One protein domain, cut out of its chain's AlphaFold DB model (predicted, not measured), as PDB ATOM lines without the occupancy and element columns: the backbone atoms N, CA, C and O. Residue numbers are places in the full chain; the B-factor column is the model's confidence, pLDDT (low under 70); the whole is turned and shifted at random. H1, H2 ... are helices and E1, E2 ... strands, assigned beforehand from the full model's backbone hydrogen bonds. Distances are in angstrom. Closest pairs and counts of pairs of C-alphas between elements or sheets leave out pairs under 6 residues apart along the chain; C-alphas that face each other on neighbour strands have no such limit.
ATOM      1  N   ALA A  27      21.935  53.327  37.427       95.12
ATOM      2  CA  ALA A  27      23.118  53.493  36.603       95.12
ATOM      3  C   ALA A  27      23.188  52.458  35.469       95.12
ATOM      4  O   ALA A  27      22.816  51.303  35.654       95.12
ATOM      5  N   LYS A  28      23.694  52.857  34.305       96.25
ATOM      6  CA  LYS A  28      24.083  51.967  33.206       96.25
ATOM      7  C   LYS A  28      25.570  52.150  32.924       96.25
ATOM      8  O   LYS A  28      26.028  53.275  32.719       96.25
ATOM      9  N   ILE A  29      26.309  51.050  32.913       97.06
ATOM     10  CA  ILE A  29      27.734  51.015  32.592       97.06
ATOM     11  C   ILE A  29      27.890  50.209  31.316       97.06
ATOM     12  O   ILE A  29      27.423  49.079  31.264       97.06
ATOM     13  N   GLY A  30      28.535  50.770  30.302       94.00
ATOM     14  CA  GLY A  30      28.756  50.058  29.049       94.00
ATOM     15  C   GLY A  30      29.628  50.830  28.077       94.00
ATOM     16  O   GLY A  30      29.813  52.043  28.203       94.00
ATOM     17  N   GLN A  31      30.170  50.106  27.111       93.06
ATOM     18  CA  GLN A  31      30.973  50.603  26.011       93.06
ATOM     19  C   GLN A  31      30.215  51.655  25.189       93.06
ATOM     20  O   GLN A  31      29.013  51.561  24.916       93.06
ATOM     21  N   ALA A  32      30.957  52.684  24.786       93.31
ATOM     22  CA  ALA A  32      30.516  53.673  23.818       93.31
ATOM     23  C   ALA A  32      31.708  54.259  23.050       93.31
ATOM     24  O   ALA A  32      32.858  54.121  23.469       93.31
ATOM     25  N   GLU A  33      31.431  54.925  21.927       90.94
ATOM     26  CA  GLU A  33      32.432  55.593  21.082       90.94
ATOM     27  C   GLU A  33      32.795  56.999  21.610       90.94
ATOM     28  O   GLU A  33      33.946  57.419  21.492       90.94
ATOM     29  N   GLY A  34      31.844  57.717  22.218       89.56
ATOM     30  CA  GLY A  34      32.016  59.079  22.752       89.56
ATOM     31  C   GLY A  34      32.192  59.155  24.273       89.56
ATOM     32  O   GLY A  34      32.162  58.125  24.945       89.56
ATOM     33  N   CYS A  35      32.310  60.384  24.794       92.50
ATOM     34  CA  CYS A  35      32.509  60.736  26.212       92.50
ATOM     35  C   CYS A  35      33.870  60.325  26.810       92.50
ATOM     36  O   CYS A  35      34.498  59.363  26.369       92.50
ATOM     37  N   ASP A  36      34.305  61.059  27.838       94.62
ATOM     38  CA  ASP A  36      35.464  60.686  28.648       94.62
ATOM     39  C   ASP A  36      35.150  59.421  29.457       94.62
ATOM     40  O   ASP A  36      34.043  59.253  29.986       94.62
ATOM     41  N   ALA A  37      36.131  58.526  29.553       97.00
ATOM     42  CA  ALA A  37      36.004  57.302  30.326       97.00
ATOM     43  C   ALA A  37      35.911  57.585  31.832       97.00
ATOM     44  O   ALA A  37      36.499  58.534  32.352       97.00
ATOM     45  N   ASN A  38      35.213  56.703  32.546       97.62
ATOM     46  CA  ASN A  38      35.075  56.693  34.003       97.62
ATOM     47  C   ASN A  38      34.493  57.996  34.583       97.62
ATOM     48  O   ASN A  38      34.745  58.330  35.739       97.62
ATOM     49  N   ALA A  39      33.701  58.724  33.790       95.88
ATOM     50  CA  ALA A  39      33.019  59.946  34.197       95.88
ATOM     51  C   ALA A  39      31.501  59.702  34.289       95.88
ATOM     52  O   ALA A  39      30.842  59.581  33.253       95.88
ATOM     53  N   PRO A  40      30.921  59.619  35.504       95.31
ATOM     54  CA  PRO A  40      29.476  59.503  35.660       95.31
ATOM     55  C   PRO A  40      28.746  60.744  35.136       95.31
ATOM     56  O   PRO A  40      29.029  61.865  35.561       95.31
ATOM     57  N   ILE A  41      27.777  60.542  34.243       94.19
ATOM     58  CA  ILE A  41      26.960  61.607  33.649       94.19
ATOM     59  C   ILE A  41      25.478  61.246  33.692       94.19
ATOM     60  O   ILE A  41      25.093  60.125  33.378       94.19
ATOM     61  N   LEU A  42      24.627  62.199  34.072       92.94
ATOM     62  CA  LEU A  42      23.180  62.000  34.067       92.94
ATOM     63  C   LEU A  42      22.606  62.288  32.671       92.94
ATOM     64  O   LEU A  42      22.771  63.387  32.135       92.94
ATOM     65  N   ILE A  43      21.921  61.302  32.099       93.12
ATOM     66  CA  ILE A  43      21.256  61.387  30.800       93.12
ATOM     67  C   ILE A  43      19.747  61.405  31.011       93.12
ATOM     68  O   ILE A  43      19.192  60.485  31.603       93.12
ATOM     69  N   SER A  44      19.081  62.427  30.483       90.94
ATOM     70  CA  SER A  44      17.638  62.645  30.653       90.94
ATOM     71  C   SER A  44      16.824  62.354  29.391       90.94
ATOM     72  O   SER A  44      15.603  62.452  29.421       90.94
ATOM     73  N   SER A  45      17.472  62.034  28.268       89.69
ATOM     74  CA  SER A  45      16.789  61.636  27.031       89.69
ATOM     75  C   SER A  45      17.679  60.770  26.144       89.69
ATOM     76  O   SER A  45      18.909  60.875  26.185       89.69
ATOM     77  N   TYR A  46      17.059  59.976  25.267       88.56
ATOM     78  CA  TYR A  46      17.790  59.196  24.268       88.56
ATOM     79  C   TYR A  46      18.642  60.081  23.345       88.56
ATOM     80  O   TYR A  46      19.793  59.748  23.070       88.56
ATOM     81  N   GLN A  47      18.115  61.233  22.912       90.81
ATOM     82  CA  GLN A  47      18.847  62.149  22.034       90.81
ATOM     83  C   GLN A  47      20.117  62.683  22.710       90.81
ATOM     84  O   GLN A  47      21.187  62.625  22.113       90.81
ATOM     85  N   GLN A  48      20.030  63.099  23.979       94.12
ATOM     86  CA  GLN A  48      21.208  63.501  24.754       94.12
ATOM     87  C   GLN A  48      22.222  62.353  24.867       94.12
ATOM     88  O   GLN A  48      23.414  62.567  24.663       94.12
ATOM     89  N   GLY A  49      21.760  61.133  25.162       93.00
ATOM     90  CA  GLY A  49      22.626  59.953  25.224       93.00
ATOM     91  C   GLY A  49      23.352  59.697  23.903       93.00
ATOM     92  O   GLY A  49      24.556  59.457  23.895       93.00
ATOM     93  N   LYS A  50      22.647  59.821  22.777       93.19
ATOM     94  CA  LYS A  50      23.214  59.676  21.435       93.19
ATOM     95  C   LYS A  50      24.232  60.767  21.104       93.19
ATOM     96  O   LYS A  50      25.247  60.461  20.490       93.19
ATOM     97  N   ASP A  51      24.000  62.004  21.525       94.75
ATOM     98  CA  ASP A  51      24.932  63.111  21.277       94.75
ATOM     99  C   ASP A  51      26.213  62.988  22.120       94.75
ATOM    100  O   ASP A  51      27.302  63.289  21.637       94.75
ATOM    101  N   VAL A  52      26.097  62.500  23.361       95.00
ATOM    102  CA  VAL A  52      27.229  62.314  24.288       95.00
ATOM    103  C   VAL A  52      28.058  61.077  23.940       95.00
ATOM    104  O   VAL A  52      29.284  61.145  23.838       95.00
ATOM    105  N   PHE A  53      27.399  59.932  23.772       93.75
ATOM    106  CA  PHE A  53      28.059  58.634  23.620       93.75
ATOM    107  C   PHE A  53      28.255  58.222  22.162       93.75
ATOM    108  O   PHE A  53      29.007  57.287  21.895       93.75
ATOM    109  N   ILE A  54      27.645  58.945  21.215       90.75
ATOM    110  CA  ILE A  54      27.714  58.740  19.762       90.75
ATOM    111  C   ILE A  54      27.050  57.421  19.337       90.75
ATOM    112  O   ILE A  54      26.003  57.437  18.683       90.75
ATOM    113  N   ARG A  55      27.654  56.282  19.692       89.06
ATOM    114  CA  ARG A  55      27.227  54.903  19.397       89.06
ATOM    115  C   ARG A  55      27.815  53.933  20.427       89.06
ATOM    116  O   ARG A  55      28.786  54.276  21.094       89.06
ATOM    117  N   GLY A  56      27.270  52.720  20.498       88.62
ATOM    118  CA  GLY A  56      27.754  51.630  21.351       88.62
ATOM    119  C   GLY A  56      26.638  51.017  22.189       88.62
ATOM    120  O   GLY A  56      25.517  51.535  22.199       88.62
ATOM    121  N   GLU A  57      26.963  49.955  22.926       89.00
ATOM    122  CA  GLU A  57      25.995  49.200  23.738       89.00
ATOM    123  C   GLU A  57      25.255  50.093  24.742       89.00
ATOM    124  O   GLU A  57      24.064  49.906  25.003       89.00
ATOM    125  N   LEU A  58      25.927  51.130  25.250       91.00
ATOM    126  CA  LEU A  58      25.324  52.097  26.156       91.00
ATOM    127  C   LEU A  58      24.230  52.930  25.472       91.00
ATOM    128  O   LEU A  58      23.154  53.108  26.039       91.00
ATOM    129  N   VAL A  59      24.463  53.402  24.240       91.25
ATOM    130  CA  VAL A  59      23.459  54.149  23.453       91.25
ATOM    131  C   VAL A  59      22.274  53.258  23.118       91.25
ATOM    132  O   VAL A  59      21.123  53.690  23.195       91.25
ATOM    133  N   ASP A  60      22.557  52.007  22.777       87.81
ATOM    134  CA  ASP A  60      21.544  51.013  22.476       87.81
ATOM    135  C   ASP A  60      20.666  50.752  23.700       87.81
ATOM    136  O   ASP A  60      19.450  50.938  23.622       87.81
ATOM    137  N   SER A  61      21.251  50.448  24.857       88.25
ATOM    138  CA  SER A  61      20.505  50.250  26.105       88.25
ATOM    139  C   SER A  61      19.686  51.482  26.519       88.25
ATOM    140  O   SER A  61      18.578  51.344  27.042       88.25
ATOM    141  N   LEU A  62      20.189  52.695  26.256       89.44
ATOM    142  CA  LEU A  62      19.442  53.932  26.506       89.44
ATOM    143  C   LEU A  62      18.225  54.065  25.591       89.44
ATOM    144  O   LEU A  62      17.184  54.518  26.057       89.44
ATOM    145  N   LYS A  63      18.320  53.654  24.321       87.19
ATOM    146  CA  LYS A  63      17.166  53.653  23.413       87.19
ATOM    147  C   LYS A  63      16.015  52.840  23.994       87.19
ATOM    148  O   LYS A  63      14.905  53.344  24.080       87.19
ATOM    149  N   GLN A  64      16.310  51.613  24.419       83.38
ATOM    150  CA  GLN A  64      15.319  50.736  25.033       83.38
ATOM    151  C   GLN A  64      14.721  51.387  26.282       83.38
ATOM    152  O   GLN A  64      13.510  51.540  26.354       83.38
ATOM    153  N   HIS A  65      15.566  51.852  27.208       85.19
ATOM    154  CA  HIS A  65      15.109  52.509  28.436       85.19
ATOM    155  C   HIS A  65      14.133  53.655  28.158       85.19
ATOM    156  O   HIS A  65      13.058  53.699  28.737       85.19
ATOM    157  N   PHE A  66      14.482  54.585  27.269       83.94
ATOM    158  CA  PHE A  66      13.639  55.754  27.011       83.94
ATOM    159  C   PHE A  66      12.379  55.441  26.189       83.94
ATOM    160  O   PHE A  66      11.444  56.232  26.234       83.94
ATOM    161  N   GLU A  67      12.339  54.323  25.460       83.38
ATOM    162  CA  GLU A  67      11.166  53.894  24.684       83.38
ATOM    163  C   GLU A  67      10.164  53.043  25.487       83.38
ATOM    164  O   GLU A  67       9.041  52.850  25.026       83.38
ATOM    165  N   GLU A  68      10.545  52.530  26.661       76.19
ATOM    166  CA  GLU A  68       9.689  51.672  27.499       76.19
ATOM    167  C   GLU A  68       8.577  52.435  28.243       76.19
ATOM    168  O   GLU A  68       7.664  51.799  28.763       76.19
ATOM    169  N   PHE A  69       8.630  53.769  28.293       75.62
ATOM    170  CA  PHE A  69       7.667  54.594  29.030       75.62
ATOM    171  C   PHE A  69       6.487  55.024  28.153       75.62
ATOM    172  O   PHE A  69       6.680  55.539  27.049       75.62
ATOM    173  N   ASP A  70       5.271  54.879  28.683       72.69
ATOM    174  CA  ASP A  70       4.039  55.332  28.036       72.69
ATOM    175  C   ASP A  70       3.586  56.719  28.533       72.69
ATOM    176  O   ASP A  70       2.965  56.859  29.594       72.69
ATOM    177  N   GLU A  71       3.844  57.761  27.738       74.75
ATOM    178  CA  GLU A  71       3.389  59.121  28.055       74.75
ATOM    179  C   GLU A  71       1.854  59.233  28.127       74.75
ATOM    180  O   GLU A  71       1.338  60.053  28.894       74.75
ATOM    181  N   GLU A  72       1.101  58.405  27.388       75.88
ATOM    182  CA  GLU A  72      -0.369  58.419  27.408       75.88
ATOM    183  C   GLU A  72      -0.926  57.884  28.736       75.88
ATOM    184  O   GLU A  72      -1.984  58.329  29.193       75.88
ATOM    185  N   LEU A  73      -0.186  56.991  29.402       76.12
ATOM    186  CA  LEU A  73      -0.479  56.508  30.757       76.12
ATOM    187  C   LEU A  73       0.107  57.413  31.855       76.12
ATOM    188  O   LEU A  73      -0.044  57.128  33.046       76.12
ATOM    189  N   GLY A  74       0.731  58.533  31.473       73.75
ATOM    190  CA  GLY A  74       1.358  59.485  32.389       73.75
ATOM    191  C   GLY A  74       2.718  59.027  32.917       73.75
ATOM    192  O   GLY A  74       3.203  59.567  33.916       73.75
ATOM    193  N   GLU A  75       3.336  58.036  32.276       79.44
ATOM    194  CA  GLU A  75       4.692  57.613  32.586       79.44
ATOM    195  C   GLU A  75       5.689  58.583  31.946       79.44
ATOM    196  O   GLU A  75       5.555  58.981  30.793       79.44
ATOM    197  N   VAL A  76       6.699  58.992  32.709       77.12
ATOM    198  CA  VAL A  76       7.742  59.903  32.227       77.12
ATOM    199  C   VAL A  76       9.078  59.185  32.345       77.12
ATOM    200  O   VAL A  76       9.380  58.688  33.440       77.12
ATOM    201  N   PRO A  77       9.891  59.154  31.274       79.06
ATOM    202  CA  PRO A  77      11.204  58.552  31.345       79.06
ATOM    203  C   PRO A  77      12.057  59.184  32.432       79.06
ATOM    204  O   PRO A  77      12.197  60.405  32.539       79.06
ATOM    205  N   VAL A  78      12.645  58.325  33.249       83.56
ATOM    206  CA  VAL A  78      13.498  58.752  34.355       83.56
ATOM    207  C   VAL A  78      14.929  58.923  33.853       83.56
ATOM    208  O   VAL A  78      15.376  58.115  33.029       83.56
ATOM    209  N   PRO A  79      15.665  59.941  34.329       89.06
ATOM    210  CA  PRO A  79      17.071  60.071  33.991       89.06
ATOM    211  C   PRO A  79      17.875  58.842  34.426       89.06
ATOM    212  O   PRO A  79      17.578  58.214  35.445       89.06
ATOM    213  N   VAL A  80      18.914  58.523  33.661       91.44
ATOM    214  CA  VAL A  80      19.813  57.391  33.905       91.44
ATOM    215  C   VAL A  80      21.218  57.916  34.112       91.44
ATOM    216  O   VAL A  80      21.703  58.745  33.340       91.44
ATOM    217  N   LEU A  81      21.883  57.440  35.159       95.12
ATOM    218  CA  LEU A  81      23.292  57.721  35.373       95.12
ATOM    219  C   LEU A  81      24.119  56.809  34.467       95.12
ATOM    220  O   LEU A  81      24.034  55.592  34.550       95.12
ATOM    221  N   CYS A  82      24.933  57.365  33.595       96.62
ATOM    222  CA  CYS A  82      25.716  56.593  32.647       96.62
ATOM    223  C   CYS A  82      27.201  56.691  32.972       96.62
ATOM    224  O   CYS A  82      27.694  57.770  33.300       96.62
ATOM    225  N   VAL A  83      27.917  55.575  32.848       97.62
ATOM    226  CA  VAL A  83      29.381  55.549  32.924       97.62
ATOM    227  C   VAL A  83      29.922  54.735  31.760       97.62
ATOM    228  O   VAL A  83      29.539  53.585  31.562       97.62
ATOM    229  N   ARG A  84      30.842  55.325  31.003       97.25
ATOM    230  CA  ARG A  84      31.576  54.614  29.961       97.25
ATOM    231  C   ARG A  84      32.922  54.131  30.514       97.25
ATOM    232  O   ARG A  84      33.620  54.946  31.115       97.25
ATOM    233  N   PRO A  85      33.329  52.869  30.313       97.56
ATOM    234  CA  PRO A  85      34.697  52.436  30.579       97.56
ATOM    235  C   PRO A  85      35.696  52.962  29.535       97.56
ATOM    236  O   PRO A  85      35.335  53.487  28.477       97.56
ATOM    237  N   GLU A  86      36.982  52.818  29.846       97.19
ATOM    238  CA  GLU A  86      38.066  53.047  28.887       97.19
ATOM    239  C   GLU A  86      38.126  51.884  27.891       97.19
ATOM    240  O   GLU A  86      38.160  50.724  28.301       97.19
ATOM    241  N   ASN A  87      38.168  52.182  26.592       95.31
ATOM    242  CA  ASN A  87      38.220  51.148  25.556       95.31
ATOM    243  C   ASN A  87      39.687  50.786  25.282       95.31
ATOM    244  O   ASN A  87      40.284  51.235  24.302       95.31
ATOM    245  N   ASP A  88      40.276  50.030  26.206       95.50
ATOM    246  CA  ASP A  88      41.710  49.725  26.243       95.50
ATOM    247  C   ASP A  88      42.150  48.552  25.345       95.50
ATOM    248  O   ASP A  88      43.350  48.372  25.121       95.50
ATOM    249  N   GLN A  89      41.214  47.770  24.801       94.75
ATOM    250  CA  GLN A  89      41.498  46.726  23.823       94.75
ATOM    251  C   GLN A  89      41.384  47.287  22.413       94.75
ATOM    252  O   GLN A  89      40.388  47.908  22.045       94.75
ATOM    253  N   ALA A 201      35.170  51.637  35.715       98.00
ATOM    254  CA  ALA A 201      33.944  52.386  35.455       98.00
ATOM    255  C   ALA A 201      32.905  52.195  36.569       98.00
ATOM    256  O   ALA A 201      32.285  53.159  37.013       98.00
ATOM    257  N   ILE A 202      32.753  50.973  37.087       97.69
ATOM    258  CA  ILE A 202      31.876  50.724  38.240       97.69
ATOM    259  C   ILE A 202      32.426  51.439  39.483       97.69
ATOM    260  O   ILE A 202      31.665  52.061  40.221       97.69
ATOM    261  N   GLN A 203      33.744  51.427  39.708       97.06
ATOM    262  CA  GLN A 203      34.370  52.155  40.821       97.06
ATOM    263  C   GLN A 203      34.127  53.664  40.749       97.06
ATOM    264  O   GLN A 203      33.949  54.291  41.795       97.06
ATOM    265  N   ALA A 204      34.063  54.246  39.549       97.00
ATOM    266  CA  ALA A 204      33.775  55.666  39.368       97.00
ATOM    267  C   ALA A 204      32.410  56.075  39.945       97.00
ATOM    268  O   ALA A 204      32.245  57.210  40.379       97.00
ATOM    269  N   LEU A 205      31.449  55.153  40.069       95.25
ATOM    270  CA  LEU A 205      30.182  55.443  40.744       95.25
ATOM    271  C   LEU A 205      30.368  55.888  42.204       95.25
ATOM    272  O   LEU A 205      29.543  56.641  42.712       95.25
ATOM    273  N   LYS A 206      31.464  55.498  42.874       94.50
ATOM    274  CA  LYS A 206      31.790  55.937  44.246       94.50
ATOM    275  C   LYS A 206      31.990  57.448  44.361       94.50
ATOM    276  O   LYS A 206      31.914  57.973  45.470       94.50
ATOM    277  N   THR A 207      32.280  58.138  43.256       93.25
ATOM    278  CA  THR A 207      32.482  59.595  43.236       93.25
ATOM    279  C   THR A 207      31.176  60.369  43.088       93.25
ATOM    280  O   THR A 207      31.188  61.595  43.165       93.25
ATOM    281  N   VAL A 208      30.062  59.679  42.836       91.00
ATOM    282  CA  VAL A 208      28.746  60.298  42.693       91.00
ATOM    283  C   VAL A 208      28.274  60.783  44.054       91.00
ATOM    284  O   VAL A 208      28.272  60.042  45.039       91.00
ATOM    285  N   ASP A 209      27.828  62.031  44.098       86.38
ATOM    286  CA  ASP A 209      27.156  62.575  45.268       86.38
ATOM    287  C   ASP A 209      25.726  62.021  45.359       86.38
ATOM    288  O   ASP A 209      24.803  62.550  44.740       86.38
ATOM    289  N   GLN A 210      25.542  60.959  46.148       81.12
ATOM    290  CA  GLN A 210      24.230  60.341  46.397       81.12
ATOM    291  C   GLN A 210      23.203  61.298  47.009       81.12
ATOM    292  O   GLN A 210      22.008  61.028  46.925       81.12
ATOM    293  N   GLY A 211      23.635  62.391  47.650       78.31
ATOM    294  CA  GLY A 211      22.715  63.385  48.197       78.31
ATOM    295  C   GLY A 211      22.002  64.184  47.106       78.31
ATOM    296  O   GLY A 211      20.862  64.598  47.299       78.31
ATOM    297  N   ASN A 212      22.662  64.370  45.960       78.56
ATOM    298  CA  ASN A 212      22.144  65.127  44.822       78.56
ATOM    299  C   ASN A 212      21.669  64.224  43.673       78.56
ATOM    300  O   ASN A 212      20.670  64.533  43.026       78.56
ATOM    301  N   THR A 213      22.354  63.105  43.442       82.50
ATOM    302  CA  THR A 213      22.068  62.154  42.361       82.50
ATOM    303  C   THR A 213      21.982  60.740  42.939       82.50
ATOM    304  O   THR A 213      22.916  59.949  42.773       82.50
ATOM    305  N   PRO A 214      20.898  60.412  43.668       84.62
ATOM    306  CA  PRO A 214      20.738  59.083  44.237       84.62
ATOM    307  C   PRO A 214      20.605  58.037  43.128       84.62
ATOM    308  O   PRO A 214      19.938  58.275  42.124       84.62
ATOM    309  N   PHE A 215      21.205  56.863  43.315       89.19
ATOM    310  CA  PHE A 215      20.936  55.687  42.487       89.19
ATOM    311  C   PHE A 215      20.952  54.418  43.341       89.19
ATOM    312  O   PHE A 215      21.728  54.302  44.288       89.19
ATOM    313  N   TYR A 216      20.091  53.458  43.003       88.62
ATOM    314  CA  TYR A 216      19.814  52.303  43.874       88.62
ATOM    315  C   TYR A 216      20.309  50.972  43.318       88.62
ATOM    316  O   TYR A 216      20.396  49.979  44.039       88.62
ATOM    317  N   TRP A 217      20.636  50.946  42.034       92.69
ATOM    318  CA  TRP A 217      21.197  49.789  41.367       92.69
ATOM    319  C   TRP A 217      21.917  50.219  40.104       92.69
ATOM    320  O   TRP A 217      21.742  51.346  39.622       92.69
ATOM    321  N   PHE A 218      22.730  49.317  39.574       95.69
ATOM    322  CA  PHE A 218      23.349  49.519  38.280       95.69
ATOM    323  C   PHE A 218      23.211  48.299  37.384       95.69
ATOM    324  O   PHE A 218      23.208  47.165  37.856       95.69
ATOM    325  N   HIS A 219      23.133  48.557  36.086       95.69
ATOM    326  CA  HIS A 219      23.226  47.568  35.031       95.69
ATOM    327  C   HIS A 219      24.598  47.687  34.368       95.69
ATOM    328  O   HIS A 219      24.918  48.740  33.815       95.69
ATOM    329  N   HIS A 220      25.407  46.635  34.427       96.25
ATOM    330  CA  HIS A 220      26.585  46.516  33.577       96.25
ATOM    331  C   HIS A 220      26.204  45.791  32.286       96.25
ATOM    332  O   HIS A 220      25.770  44.642  32.332       96.25
ATOM    333  N   LEU A 221      26.390  46.478  31.165       93.12
ATOM    334  CA  LEU A 221      26.113  46.002  29.818       93.12
ATOM    335  C   LEU A 221      27.308  45.219  29.277       93.12
ATOM    336  O   LEU A 221      28.462  45.561  29.554       93.12
ATOM    337  N   GLY A 222      27.019  44.197  28.484       88.00
ATOM    338  CA  GLY A 222      28.013  43.304  27.917       88.00
ATOM    339  C   GLY A 222      28.287  42.111  28.828       88.00
ATOM    340  O   GLY A 222      28.292  42.225  30.058       88.00
ATOM    341  N   GLY A 223      28.520  40.968  28.184       89.06
ATOM    342  CA  GLY A 223      28.769  39.698  28.848       89.06
ATOM    343  C   GLY A 223      29.979  39.744  29.772       89.06
ATOM    344  O   GLY A 223      30.996  40.375  29.467       89.06
ATOM    345  N   VAL A 224      29.847  39.104  30.931       92.00
ATOM    346  CA  VAL A 224      30.909  39.027  31.936       92.00
ATOM    347  C   VAL A 224      31.201  37.592  32.355       92.00
ATOM    348  O   VAL A 224      30.373  36.697  32.204       92.00
ATOM    349  N   SER A 225      32.380  37.392  32.942       94.31
ATOM    350  CA  SER A 225      32.768  36.146  33.602       94.31
ATOM    351  C   SER A 225      32.301  36.091  35.063       94.31
ATOM    352  O   SER A 225      32.054  37.117  35.714       94.31
ATOM    353  N   ARG A 226      32.293  34.890  35.652       95.06
ATOM    354  CA  ARG A 226      32.102  34.703  37.098       95.06
ATOM    355  C   ARG A 226      33.168  35.443  37.906       95.06
ATOM    356  O   ARG A 226      32.863  36.011  38.954       95.06
ATOM    357  N   SER A 227      34.417  35.480  37.434       95.25
ATOM    358  CA  SER A 227      35.501  36.236  38.086       95.25
ATOM    359  C   SER A 227      35.219  37.735  38.147       95.25
ATOM    360  O   SER A 227      35.479  38.374  39.176       95.25
ATOM    361  N   PHE A 228      34.641  38.296  37.087       96.44
ATOM    362  CA  PHE A 228      34.208  39.685  37.086       96.44
ATOM    363  C   PHE A 228      33.079  39.911  38.101       96.44
ATOM    364  O   PHE A 228      33.163  40.829  38.914       96.44
ATOM    365  N   ALA A 229      32.073  39.032  38.145       97.19
ATOM    366  CA  ALA A 229      30.971  39.133  39.107       97.19
ATOM    367  C   ALA A 229      31.429  39.032  40.577       97.19
ATOM    368  O   ALA A 229      30.923  39.752  41.445       97.19
ATOM    369  N   ILE A 230      32.435  38.202  40.872       96.69
ATOM    370  CA  ILE A 230      33.082  38.152  42.196       96.69
ATOM    371  C   ILE A 230      33.748  39.495  42.517       96.69
ATOM    372  O   ILE A 230      33.590  40.020  43.620       96.69
ATOM    373  N   SER A 231      34.446  40.091  41.549       97.69
ATOM    374  CA  SER A 231      35.091  41.398  41.720       97.69
ATOM    375  C   SER A 231      34.064  42.509  41.970       97.69
ATOM    376  O   SER A 231      34.247  43.343  42.858       97.69
ATOM    377  N   VAL A 232      32.932  42.472  41.263       98.00
ATOM    378  CA  VAL A 232      31.786  43.359  41.510       98.00
ATOM    379  C   VAL A 232      31.214  43.158  42.914       98.00
ATOM    380  O   VAL A 232      30.915  44.136  43.592       98.00
ATOM    381  N   SER A 233      31.108  41.916  43.390       97.44
ATOM    382  CA  SER A 233      30.609  41.609  44.738       97.44
ATOM    383  C   SER A 233      31.471  42.249  45.832       97.44
ATOM    384  O   SER A 233      30.944  42.833  46.781       97.44
ATOM    385  N   VAL A 234      32.799  42.192  45.680       96.75
ATOM    386  CA  VAL A 234      33.747  42.861  46.590       96.75
ATOM    387  C   VAL A 234      33.565  44.376  46.542       96.75
ATOM    388  O   VAL A 234      33.497  45.026  47.585       96.75
ATOM    389  N   LEU A 235      33.431  44.937  45.341       97.12
ATOM    390  CA  LEU A 235      33.237  46.370  45.168       97.12
ATOM    391  C   LEU A 235      31.913  46.851  45.781       97.12
ATOM    392  O   LEU A 235      31.886  47.893  46.427       97.12
ATOM    393  N   LEU A 236      30.824  46.092  45.644       96.81
ATOM    394  CA  LEU A 236      29.540  46.396  46.283       96.81
ATOM    395  C   LEU A 236      29.639  46.391  47.815       96.81
ATOM    396  O   LEU A 236      29.013  47.222  48.475       96.81
ATOM    397  N   GLU A 237      30.424  45.482  48.396       96.06
ATOM    398  CA  GLU A 237      30.690  45.485  49.839       96.06
ATOM    399  C   GLU A 237      31.517  46.709  50.258       96.06
ATOM    400  O   GLU A 237      31.217  47.349  51.268       96.06
ATOM    401  N   GLU A 238      32.499  47.107  49.452       95.25
ATOM    402  CA  GLU A 238      33.260  48.337  49.667       95.25
ATOM    403  C   GLU A 238      32.359  49.581  49.595       95.25
ATOM    404  O   GLU A 238      32.371  50.408  50.507       95.25
ATOM    405  N   MET A 239      31.515  49.693  48.564       94.56
ATOM    406  CA  MET A 239      30.562  50.797  48.417       94.56
ATOM    407  C   MET A 239      29.587  50.864  49.600       94.56
ATOM    408  O   MET A 239      29.277  51.948  50.098       94.56
ATOM    409  N   ARG A 240      29.138  49.714  50.111       93.06
ATOM    410  CA  ARG A 240      28.271  49.654  51.292       93.06
ATOM    411  C   ARG A 240      28.978  50.111  52.561       93.06
ATOM    412  O   ARG A 240      28.377  50.822  53.364       93.06
ATOM    413  N   THR A 241      30.208  49.662  52.777       94.62
ATOM    414  CA  THR A 241      30.921  49.866  54.046       94.62
ATOM    415  C   THR A 241      31.616  51.219  54.125       94.62
ATOM    416  O   THR A 241      31.642  51.818  55.198       94.62
ATOM    417  N   GLN A 242      32.143  51.720  53.007       92.62
ATOM    418  CA  GLN A 242      32.915  52.962  52.952       92.62
ATOM    419  C   GLN A 242      32.094  54.153  52.457       92.62
ATOM    420  O   GLN A 242      32.246  55.257  52.975       92.62
ATOM    421  N   ASN A 243      31.224  53.943  51.464       90.56
ATOM    422  CA  ASN A 243      30.424  55.013  50.858       90.56
ATOM    423  C   ASN A 243      28.980  55.045  51.379       90.56
ATOM    424  O   ASN A 243      28.250  55.985  51.085       90.56
ATOM    425  N   PHE A 244      28.568  54.043  52.166       88.94
ATOM    426  CA  PHE A 244      27.189  53.846  52.629       88.94
ATOM    427  C   PHE A 244      26.168  53.659  51.498       88.94
ATOM    428  O   PHE A 244      24.966  53.847  51.704       88.94
ATOM    429  N   PHE A 245      26.620  53.240  50.316       89.62
ATOM    430  CA  PHE A 245      25.741  52.977  49.181       89.62
ATOM    431  C   PHE A 245      25.112  51.596  49.359       89.62
ATOM    432  O   PHE A 245      25.799  50.577  49.416       89.62
ATOM    433  N   ARG A 246      23.787  51.546  49.471       88.00
ATOM    434  CA  ARG A 246      23.031  50.292  49.576       88.00
ATOM    435  C   ARG A 246      22.406  49.987  48.226       88.00
ATOM    436  O   ARG A 246      21.242  50.296  48.007       88.00
ATOM    437  N   ILE A 247      23.217  49.421  47.341       91.25
ATOM    438  CA  ILE A 247      22.853  49.156  45.950       91.25
ATOM    439  C   ILE A 247      23.053  47.681  45.596       91.25
ATOM    440  O   ILE A 247      23.779  46.966  46.292       91.25
ATOM    441  N   PHE A 248      22.431  47.244  44.504       94.75
ATOM    442  CA  PHE A 248      22.679  45.942  43.883       94.75
ATOM    443  C   PHE A 248      23.084  46.106  42.411       94.75
ATOM    444  O   PHE A 248      22.889  47.167  41.815       94.75
ATOM    445  N   ALA A 249      23.671  45.062  41.836       97.25
ATOM    446  CA  ALA A 249      24.113  45.016  40.450       97.25
ATOM    447  C   ALA A 249      23.262  44.048  39.628       97.25
ATOM    448  O   ALA A 249      22.882  42.982  40.115       97.25
ATOM    449  N   VAL A 250      23.033  44.403  38.370       96.12
ATOM    450  CA  VAL A 250      22.568  43.511  37.309       96.12
ATOM    451  C   VAL A 250      23.713  43.362  36.314       96.12
ATOM    452  O   VAL A 250      24.233  44.369  35.828       96.12
ATOM    453  N   LEU A 251      24.131  42.126  36.058       95.69
ATOM    454  CA  LEU A 251      25.203  41.771  35.130       95.69
ATOM    455  C   LEU A 251      24.652  40.848  34.039       95.69
ATOM    456  O   LEU A 251      23.799  40.006  34.319       95.69
ATOM    457  N   GLU A 252      25.164  40.978  32.821       92.00
ATOM    458  CA  GLU A 252      24.780  40.149  31.676       92.00
ATOM    459  C   GLU A 252      25.770  38.984  31.499       92.00
ATOM    460  O   GLU A 252      26.975  39.148  31.697       92.00
ATOM    461  N   THR A 253      25.299  37.793  31.125       90.75
ATOM    462  CA  THR A 253      26.211  36.713  30.705       90.75
ATOM    463  C   THR A 253      26.701  36.938  29.279       90.75
ATOM    464  O   THR A 253      26.153  37.757  28.552       90.75
ATOM    465  N   ASP A 254      27.711  36.194  28.832       87.12
ATOM    466  CA  ASP A 254      28.059  36.184  27.408       87.12
ATOM    467  C   ASP A 254      26.911  35.662  26.543       87.12
ATOM    468  O   ASP A 254      26.223  34.708  26.912       87.12
ATOM    469  N   ARG A 255      26.772  36.244  25.348       83.75
ATOM    470  CA  ARG A 255      25.829  35.784  24.323       83.75
ATOM    471  C   ARG A 255      26.280  34.462  23.716       83.75
ATOM    472  O   ARG A 255      27.467  34.120  23.693       83.75
ATOM    473  N   LYS A 256      25.322  33.731  23.150       85.06
ATOM    474  CA  LYS A 256      25.616  32.617  22.247       85.06
ATOM    475  C   LYS A 256      26.338  33.154  21.006       85.06
ATOM    476  O   LYS A 256      25.883  34.113  20.388       85.06
ATOM    477  N   THR A 257      27.420  32.505  20.586       80.62
ATOM    478  CA  THR A 257      28.067  32.852  19.305       80.62
ATOM    479  C   THR A 257      27.310  32.248  18.118       80.62
ATOM    480  O   THR A 257      26.673  31.202  18.257       80.62
ATOM    481  N   ASP A 258      27.408  32.841  16.925       75.50
ATOM    482  CA  ASP A 258      26.710  32.345  15.721       75.50
ATOM    483  C   ASP A 258      27.049  30.883  15.384       75.50
ATOM    484  O   ASP A 258      26.211  30.143  14.872       75.50
ATOM    485  N   THR A 259      28.257  30.437  15.737       81.56
ATOM    486  CA  THR A 259      28.766  29.084  15.471       81.56
ATOM    487  C   THR A 259      28.540  28.083  16.607       81.56
ATOM    488  O   THR A 259      28.743  26.888  16.413       81.56
ATOM    489  N   GLU A 260      28.162  28.541  17.802       85.44
ATOM    490  CA  GLU A 260      27.927  27.674  18.964       85.44
ATOM    491  C   GLU A 260      26.596  26.918  18.819       85.44
ATOM    492  O   GLU A 260      25.628  27.442  18.272       85.44
ATOM    493  N   LEU A 261      26.511  25.674  19.289       88.88
ATOM    494  CA  LEU A 261      25.232  24.958  19.354       88.88
ATOM    495  C   LEU A 261      24.450  25.399  20.594       88.88
ATOM    496  O   LEU A 261      25.040  25.733  21.615       88.88
ATOM    497  N   ILE A 262      23.117  25.364  20.528       86.25
ATOM    498  CA  ILE A 262      22.250  25.792  21.643       86.25
ATOM    499  C   ILE A 262      22.547  24.995  22.924       86.25
ATOM    500  O   ILE A 262      22.678  25.576  23.995       86.25
ATOM    501  N   GLU A 263      22.709  23.676  22.817       88.62
ATOM    502  CA  GLU A 263      23.035  22.819  23.967       88.62
ATOM    503  C   GLU A 263      24.398  23.175  24.578       88.62
ATOM    504  O   GLU A 263      24.532  23.254  25.797       88.62
ATOM    505  N   SER A 264      25.398  23.449  23.735       89.00
ATOM    506  CA  SER A 264      26.735  23.855  24.182       89.00
ATOM    507  C   SER A 264      26.716  25.205  24.897       89.00
ATOM    508  O   SER A 264      27.409  25.359  25.898       89.00
ATOM    509  N   TYR A 265      25.886  26.142  24.432       89.12
ATOM    510  CA  TYR A 265      25.677  27.428  25.094       89.12
ATOM    511  C   TYR A 265      25.118  27.256  26.509       89.12
ATOM    512  O   TYR A 265      25.694  27.778  27.461       89.12
ATOM    513  N   PHE A 266      24.037  26.484  26.669       87.88
ATOM    514  CA  PHE A 266      23.433  26.276  27.987       87.88
ATOM    515  C   PHE A 266      24.380  25.583  28.960       87.88
ATOM    516  O   PHE A 266      24.475  26.015  30.105       87.88
ATOM    517  N   LEU A 267      25.112  24.563  28.504       90.19
ATOM    518  CA  LEU A 267      26.119  23.898  29.330       90.19
ATOM    519  C   LEU A 267      27.229  24.867  29.746       90.19
ATOM    520  O   LEU A 267      27.572  24.922  30.918       90.19
ATOM    521  N   ARG A 268      27.736  25.693  28.821       91.81
ATOM    522  CA  ARG A 268      28.771  26.692  29.126       91.81
ATOM    523  C   ARG A 268      28.304  27.710  30.166       91.81
ATOM    524  O   ARG A 268      29.049  28.005  31.094       91.81
ATOM    525  N   ILE A 269      27.096  28.255  30.015       91.31
ATOM    526  CA  ILE A 269      26.534  29.215  30.974       91.31
ATOM    527  C   ILE A 269      26.258  28.536  32.319       91.31
ATOM    528  O   ILE A 269      26.586  29.099  33.359       91.31
ATOM    529  N   GLN A 270      25.716  27.319  32.323       90.75
ATOM    530  CA  GLN A 270      25.506  26.569  33.556       90.75
ATOM    531  C   GLN A 270      26.835  26.324  34.284       90.75
ATOM    532  O   GLN A 270      26.963  26.708  35.440       90.75
ATOM    533  N   ASP A 271      27.847  25.782  33.608       92.75
ATOM    534  CA  ASP A 271      29.156  25.486  34.204       92.75
ATOM    535  C   ASP A 271      29.862  26.750  34.738       92.75
ATOM    536  O   ASP A 271      30.523  26.728  35.788       92.75
ATOM    537  N   GLU A 272      29.711  27.879  34.038       93.81
ATOM    538  CA  GLU A 272      30.280  29.160  34.460       93.81
ATOM    539  C   GLU A 272      29.582  29.716  35.708       93.81
ATOM    540  O   GLU A 272      30.251  30.251  36.594       93.81
ATOM    541  N   TRP A 273      28.263  29.560  35.845       93.62
ATOM    542  CA  TRP A 273      27.487  30.277  36.864       93.62
ATOM    543  C   TRP A 273      26.945  29.418  38.014       93.62
ATOM    544  O   TRP A 273      26.603  29.987  39.046       93.62
ATOM    545  N   ASP A 274      26.945  28.085  37.911       90.38
ATOM    546  CA  ASP A 274      26.376  27.156  38.913       90.38
ATOM    547  C   ASP A 274      26.933  27.360  40.333       90.38
ATOM    548  O   ASP A 274      26.231  27.192  41.326       90.38
ATOM    549  N   SER A 275      28.197  27.782  40.442       88.94
ATOM    550  CA  SER A 275      28.863  28.018  41.732       88.94
ATOM    551  C   SER A 275      28.829  29.469  42.225       88.94
ATOM    552  O   SER A 275      29.414  29.770  43.269       88.94
ATOM    553  N   PHE A 276      28.203  30.389  41.487       93.81
ATOM    554  CA  PHE A 276      28.146  31.798  41.862       93.81
ATOM    555  C   PHE A 276      26.864  32.120  42.633       93.81
ATOM    556  O   PHE A 276      25.761  31.971  42.117       93.81
ATOM    557  N   GLU A 277      27.013  32.645  43.849       92.50
ATOM    558  CA  GLU A 277      25.896  33.103  44.671       92.50
ATOM    559  C   GLU A 277      26.256  34.421  45.368       92.50
ATOM    560  O   GLU A 277      27.311  34.547  45.999       92.50
ATOM    561  N   ASN A 278      25.382  35.425  45.257       94.88
ATOM    562  CA  ASN A 278      25.531  36.696  45.957       94.88
ATOM    563  C   ASN A 278      24.176  37.396  46.151       94.88
ATOM    564  O   ASN A 278      23.391  37.507  45.217       94.88
ATOM    565  N   GLU A 279      23.928  37.953  47.339       93.50
ATOM    566  CA  GLU A 279      22.676  38.666  47.654       93.50
ATOM    567  C   GLU A 279      22.496  40.012  46.924       93.50
ATOM    568  O   GLU A 279      21.401  40.574  46.925       93.50
ATOM    569  N   ARG A 280      23.558  40.568  46.331       94.25
ATOM    570  CA  ARG A 280      23.568  41.903  45.706       94.25
ATOM    571  C   ARG A 280      23.989  41.889  44.243       94.25
ATOM    572  O   ARG A 280      24.102  42.961  43.653       94.25
ATOM    573  N   VAL A 281      24.218  40.720  43.656       96.88
ATOM    574  CA  VAL A 281      24.542  40.587  42.234       96.88
ATOM    575  C   VAL A 281      23.527  39.659  41.593       96.88
ATOM    576  O   VAL A 281      23.483  38.470  41.888       96.88
ATOM    577  N   CYS A 282      22.719  40.218  40.701       95.06
ATOM    578  CA  CYS A 282      21.856  39.469  39.807       95.06
ATOM    579  C   CYS A 282      22.592  39.268  38.483       95.06
ATOM    580  O   CYS A 282      23.030  40.237  37.865       95.06
ATOM    581  N   VAL A 283      22.732  38.016  38.056       93.00
ATOM    582  CA  VAL A 283      23.313  37.666  36.759       93.00
ATOM    583  C   VAL A 283      22.187  37.197  35.850       93.00
ATOM    584  O   VAL A 283      21.428  36.299  36.214       93.00
ATOM    585  N   VAL A 284      22.060  37.819  34.683       89.75
ATOM    586  CA  VAL A 284      20.970  37.586  33.735       89.75
ATOM    587  C   VAL A 284      21.538  36.968  32.465       89.75
ATOM    588  O   VAL A 284      22.309  37.603  31.751       89.75
ATOM    589  N   GLY A 285      21.136  35.727  32.178       80.25
ATOM    590  CA  GLY A 285      21.490  35.027  30.935       80.25
ATOM    591  C   GLY A 285      20.350  34.897  29.923       80.25
ATOM    592  O   GLY A 285      20.535  34.299  28.865       80.25
ATOM    593  N   ALA A 286      19.166  35.426  30.248       73.19
ATOM    594  CA  ALA A 286      17.999  35.411  29.371       73.19
ATOM    595  C   ALA A 286      17.954  36.662  28.483       73.19
ATOM    596  O   ALA A 286      18.182  37.780  28.949       73.19
ATOM    597  N   GLU A 287      17.590  36.474  27.216       69.19
ATOM    598  CA  GLU A 287      17.538  37.532  26.207       69.19
ATOM    599  C   GLU A 287      16.103  37.726  25.693       69.19
ATOM    600  O   GLU A 287      15.369  36.772  25.427       69.19
ATOM    601  N   GLY A 288      15.700  38.981  25.522       64.56
ATOM    602  CA  GLY A 288      14.504  39.387  24.796       64.56
ATOM    603  C   GLY A 288      14.867  39.965  23.430       64.56
ATOM    604  O   GLY A 288      15.880  40.646  23.264       64.56
ATOM    605  N   ARG A 289      14.031  39.723  22.415       66.12
ATOM    606  CA  ARG A 289      14.170  40.438  21.140       66.12
ATOM    607  C   ARG A 289      13.574  41.822  21.292       66.12
ATOM    608  O   ARG A 289      12.360  41.951  21.452       66.12
ATOM    609  N   TYR A 290      14.404  42.848  21.168       67.06
ATOM    610  CA  TYR A 290      13.905  44.208  21.106       67.06
ATOM    611  C   TYR A 290      13.522  44.543  19.661       67.06
ATOM    612  O   TYR A 290      14.328  44.458  18.730       67.06
ATOM    613  N   ILE A 291      12.259  44.920  19.473       65.56
ATOM    614  CA  ILE A 291      11.754  45.478  18.222       65.56
ATOM    615  C   ILE A 291      11.481  46.951  18.497       65.56
ATOM    616  O   ILE A 291      10.739  47.276  19.411       65.56
ATOM    617  N   SER A 292      12.082  47.861  17.735       58.22
ATOM    618  CA  SER A 292      11.831  49.290  17.941       58.22
ATOM    619  C   SER A 292      10.379  49.647  17.625       58.22
ATOM    620  O   SER A 292       9.846  49.186  16.613       58.22
ATOM    621  N   GLY A 293       9.771  50.505  18.440       57.41
ATOM    622  CA  GLY A 293       8.358  50.875  18.303       57.41
ATOM    623  C   GLY A 293       7.673  51.282  19.610       57.41
ATOM    624  O   GLY A 293       6.445  51.385  19.627       57.41
ATOM    625  N   GLY A 294       8.441  51.493  20.688       58.62
ATOM    626  CA  GLY A 294       7.914  51.810  22.016       58.62
ATOM    627  C   GLY A 294       6.962  50.740  22.555       58.62
ATOM    628  O   GLY A 294       7.153  49.545  22.326       58.62
ATOM    629  N   ILE A 295       5.893  51.178  23.214       53.31
ATOM    630  CA  ILE A 295       4.829  50.338  23.795       53.31
ATOM    631  C   ILE A 295       4.099  49.435  22.788       53.31
ATOM    632  O   ILE A 295       3.501  48.434  23.167       53.31
ATOM    633  N   ASN A 296       4.155  49.772  21.496       49.22
ATOM    634  CA  ASN A 296       3.554  48.987  20.415       49.22
ATOM    635  C   ASN A 296       4.538  47.967  19.822       49.22
ATOM    636  O   ASN A 296       4.245  47.326  18.808       49.22
ATOM    637  N   SER A 297       5.733  47.840  20.409       48.66
ATOM    638  CA  SER A 297       6.697  46.833  19.999       48.66
ATOM    639  C   SER A 297       6.192  45.435  20.350       48.66
ATOM    640  O   SER A 297       5.993  45.076  21.508       48.66
ATOM    641  N   ASN A 298       6.014  44.597  19.329       43.75
ATOM    642  CA  ASN A 298       5.750  43.170  19.509       43.75
ATOM    643  C   ASN A 298       7.068  42.438  19.809       43.75
ATOM    644  O   ASN A 298       7.547  41.649  18.996       43.75
ATOM    645  N   GLY A 299       7.701  42.746  20.942       40.91
ATOM    646  CA  GLY A 299       8.865  42.002  21.422       40.91
ATOM    647  C   GLY A 299       8.494  40.541  21.694       40.91
ATOM    648  O   GLY A 299       7.534  40.255  22.408       40.91
ATOM    649  N   GLY A 300       9.232  39.606  21.096       38.19
ATOM    650  CA  GLY A 300       9.099  38.178  21.379       38.19
ATOM    651  C   GLY A 300       9.984  37.780  22.557       38.19
ATOM    652  O   GLY A 300      11.177  38.099  22.574       38.19
ATOM    653  N   TRP A 301       9.407  37.070  23.526       32.41
ATOM    654  CA  TRP A 301      10.146  36.432  24.614       32.41
ATOM    655  C   TRP A 301      10.793  35.151  24.101       32.41
ATOM    656  O   TRP A 301      10.085  34.235  23.694       32.41
ATOM    657  N   ASN A 302      12.119  35.054  24.169       32.25
ATOM    658  CA  ASN A 302      12.796  33.775  24.008       32.25
ATOM    659  C   ASN A 302      13.293  33.278  25.366       32.25
ATOM    660  O   ASN A 302      14.460  33.400  25.711       32.25
ATOM    661  N   ALA A 303      12.406  32.596  26.087       33.53
ATOM    662  CA  ALA A 303      12.805  31.381  26.791       33.53
ATOM    663  C   ALA A 303      12.576  30.208  25.817       33.53
ATOM    664  O   ALA A 303      11.647  29.433  25.987       33.53
ATOM    665  N   SER A 304      13.327  30.202  24.707       34.00
ATOM    666  CA  SER A 304      13.263  29.248  23.584       34.00
ATOM    667  C   SER A 304      11.910  28.550  23.340       34.00
ATOM    668  O   SER A 304      11.672  27.460  23.859       34.00
ATOM    669  N   GLU A 313      17.239  43.224  16.918       43.31
ATOM    670  CA  GLU A 313      18.440  43.013  17.739       43.31
ATOM    671  C   GLU A 313      18.062  42.336  19.075       43.31
ATOM    672  O   GLU A 313      17.083  42.720  19.720       43.31
ATOM    673  N   TRP A 314      18.814  41.310  19.487       45.22
ATOM    674  CA  TRP A 314      18.621  40.601  20.762       45.22
ATOM    675  C   TRP A 314      19.276  41.375  21.918       45.22
ATOM    676  O   TRP A 314      20.401  41.862  21.770       45.22
ATOM    677  N   ARG A 315      18.579  41.526  23.054       44.69
ATOM    678  CA  ARG A 315      19.021  42.309  24.227       44.69
ATOM    679  C   ARG A 315      18.616  41.639  25.542       44.69
ATOM    680  O   ARG A 315      17.604  40.951  25.592       44.69
ATOM    681  N   TYR A 316      19.366  41.851  26.620       37.53
ATOM    682  CA  TYR A 316      19.007  41.328  27.942       37.53
ATOM    683  C   TYR A 316      17.856  42.134  28.555       37.53
ATOM    684  O   TYR A 316      17.818  43.362  28.464       37.53
ATOM    685  N   VAL A 317      16.894  41.441  29.165       34.62
ATOM    686  CA  VAL A 317      15.699  42.050  29.767       34.62
ATOM    687  C   VAL A 317      15.670  41.717  31.255       34.62
ATOM    688  O   VAL A 317      15.662  40.549  31.629       34.62
TER     689      VAL A 317
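What this domain is: This is residues 27 to 89, 201 to 304 and 313 to 317 of the 329 residues of an uncharacterized protein of Leptospira alexanderi serovar Manhao 3 str. L 60 (UniProt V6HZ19). A strongly twisted six-strand sheet makes the core, with H3 and H4 over one face and H2 over the other, where H1 folds beside H2 in a helical hairpin near the E2 edge. H5 lies off the sheet near one end of H4, and E6 runs on into a small, low-confidence ribbon of E7 and E8. The printed part has 172 residues with five named helices and eight named strands, in the order E1 E2 H1 H2 E3 H3 E4 H4 E5 H5 E6 E7 E8; the class is mixed, helices and strands. The large sheet is mixed, in the order E2 E3 E1 E4 E5 E6. The whole is compact, with a radius of gyration of the C-alphas of 16.7 A and spans of 47 by 42 by 34 A.

Where its parts are: E1, residues 27 to 29, begins at C-alpha 27 (23.118, 53.493, 36.603). E2 is residues 41 to 43, H1 46 to 53, H2 57 to 67, 15.6 A long, and E3 80 to 83. H3 is residues 201 to 207, E4 217 to 223, 17.8 A long. H4, residues 226 to 242, runs 24.2 A from C-alpha 226 (32.102, 34.703, 37.098). E5 is residues 248 to 252, H5 262 to 273, 16.7 A long, E6 281 to 284 and E7 287 to 290. E8, residues 313 to 316, ends at C-alpha 316 (19.007, 41.328, 27.942).

How they stand to each other: E1 and E4 are parallel, with N 29 and O 219 2.8 A apart, within hydrogen-bond range. E4 and E5 are parallel, with N 220 and O 250 at 2.9 A. E4, H4, E5 and E5, H5, E6 are strand-helix-strand units, parallel neighbours with a helix between, each with a right-handed crossover. E2 is antiparallel to E3, with N 41 and O 82 at 2.9 A. H4 is over E5 and E6 at a height over the sheet of 9.1 A; H3 is on the same face, H2 on the opposite face at 8.7 A. H1 and H2 touch, closest at the C-alphas of Tyr 46 and Lys 63, 5.6 A. In H1, H2, H4 and H5 every O i to N i+4 pair is within range; H3 has 0 of 3, but 4 of 4 O i to N i+3 pairs.

The domain as a whole: Across the cut at residues 90 to 200, C-alphas 89 and 201 are 15.0 A apart; across residues 305 to 312, C-alphas 304 and 313 are 15.8 A apart. The links E1 to E2 and H2 to E3 are long. The mean pLDDT of the printed part is 84.9, with residues 287 to 304 and 313 to 317 under 70.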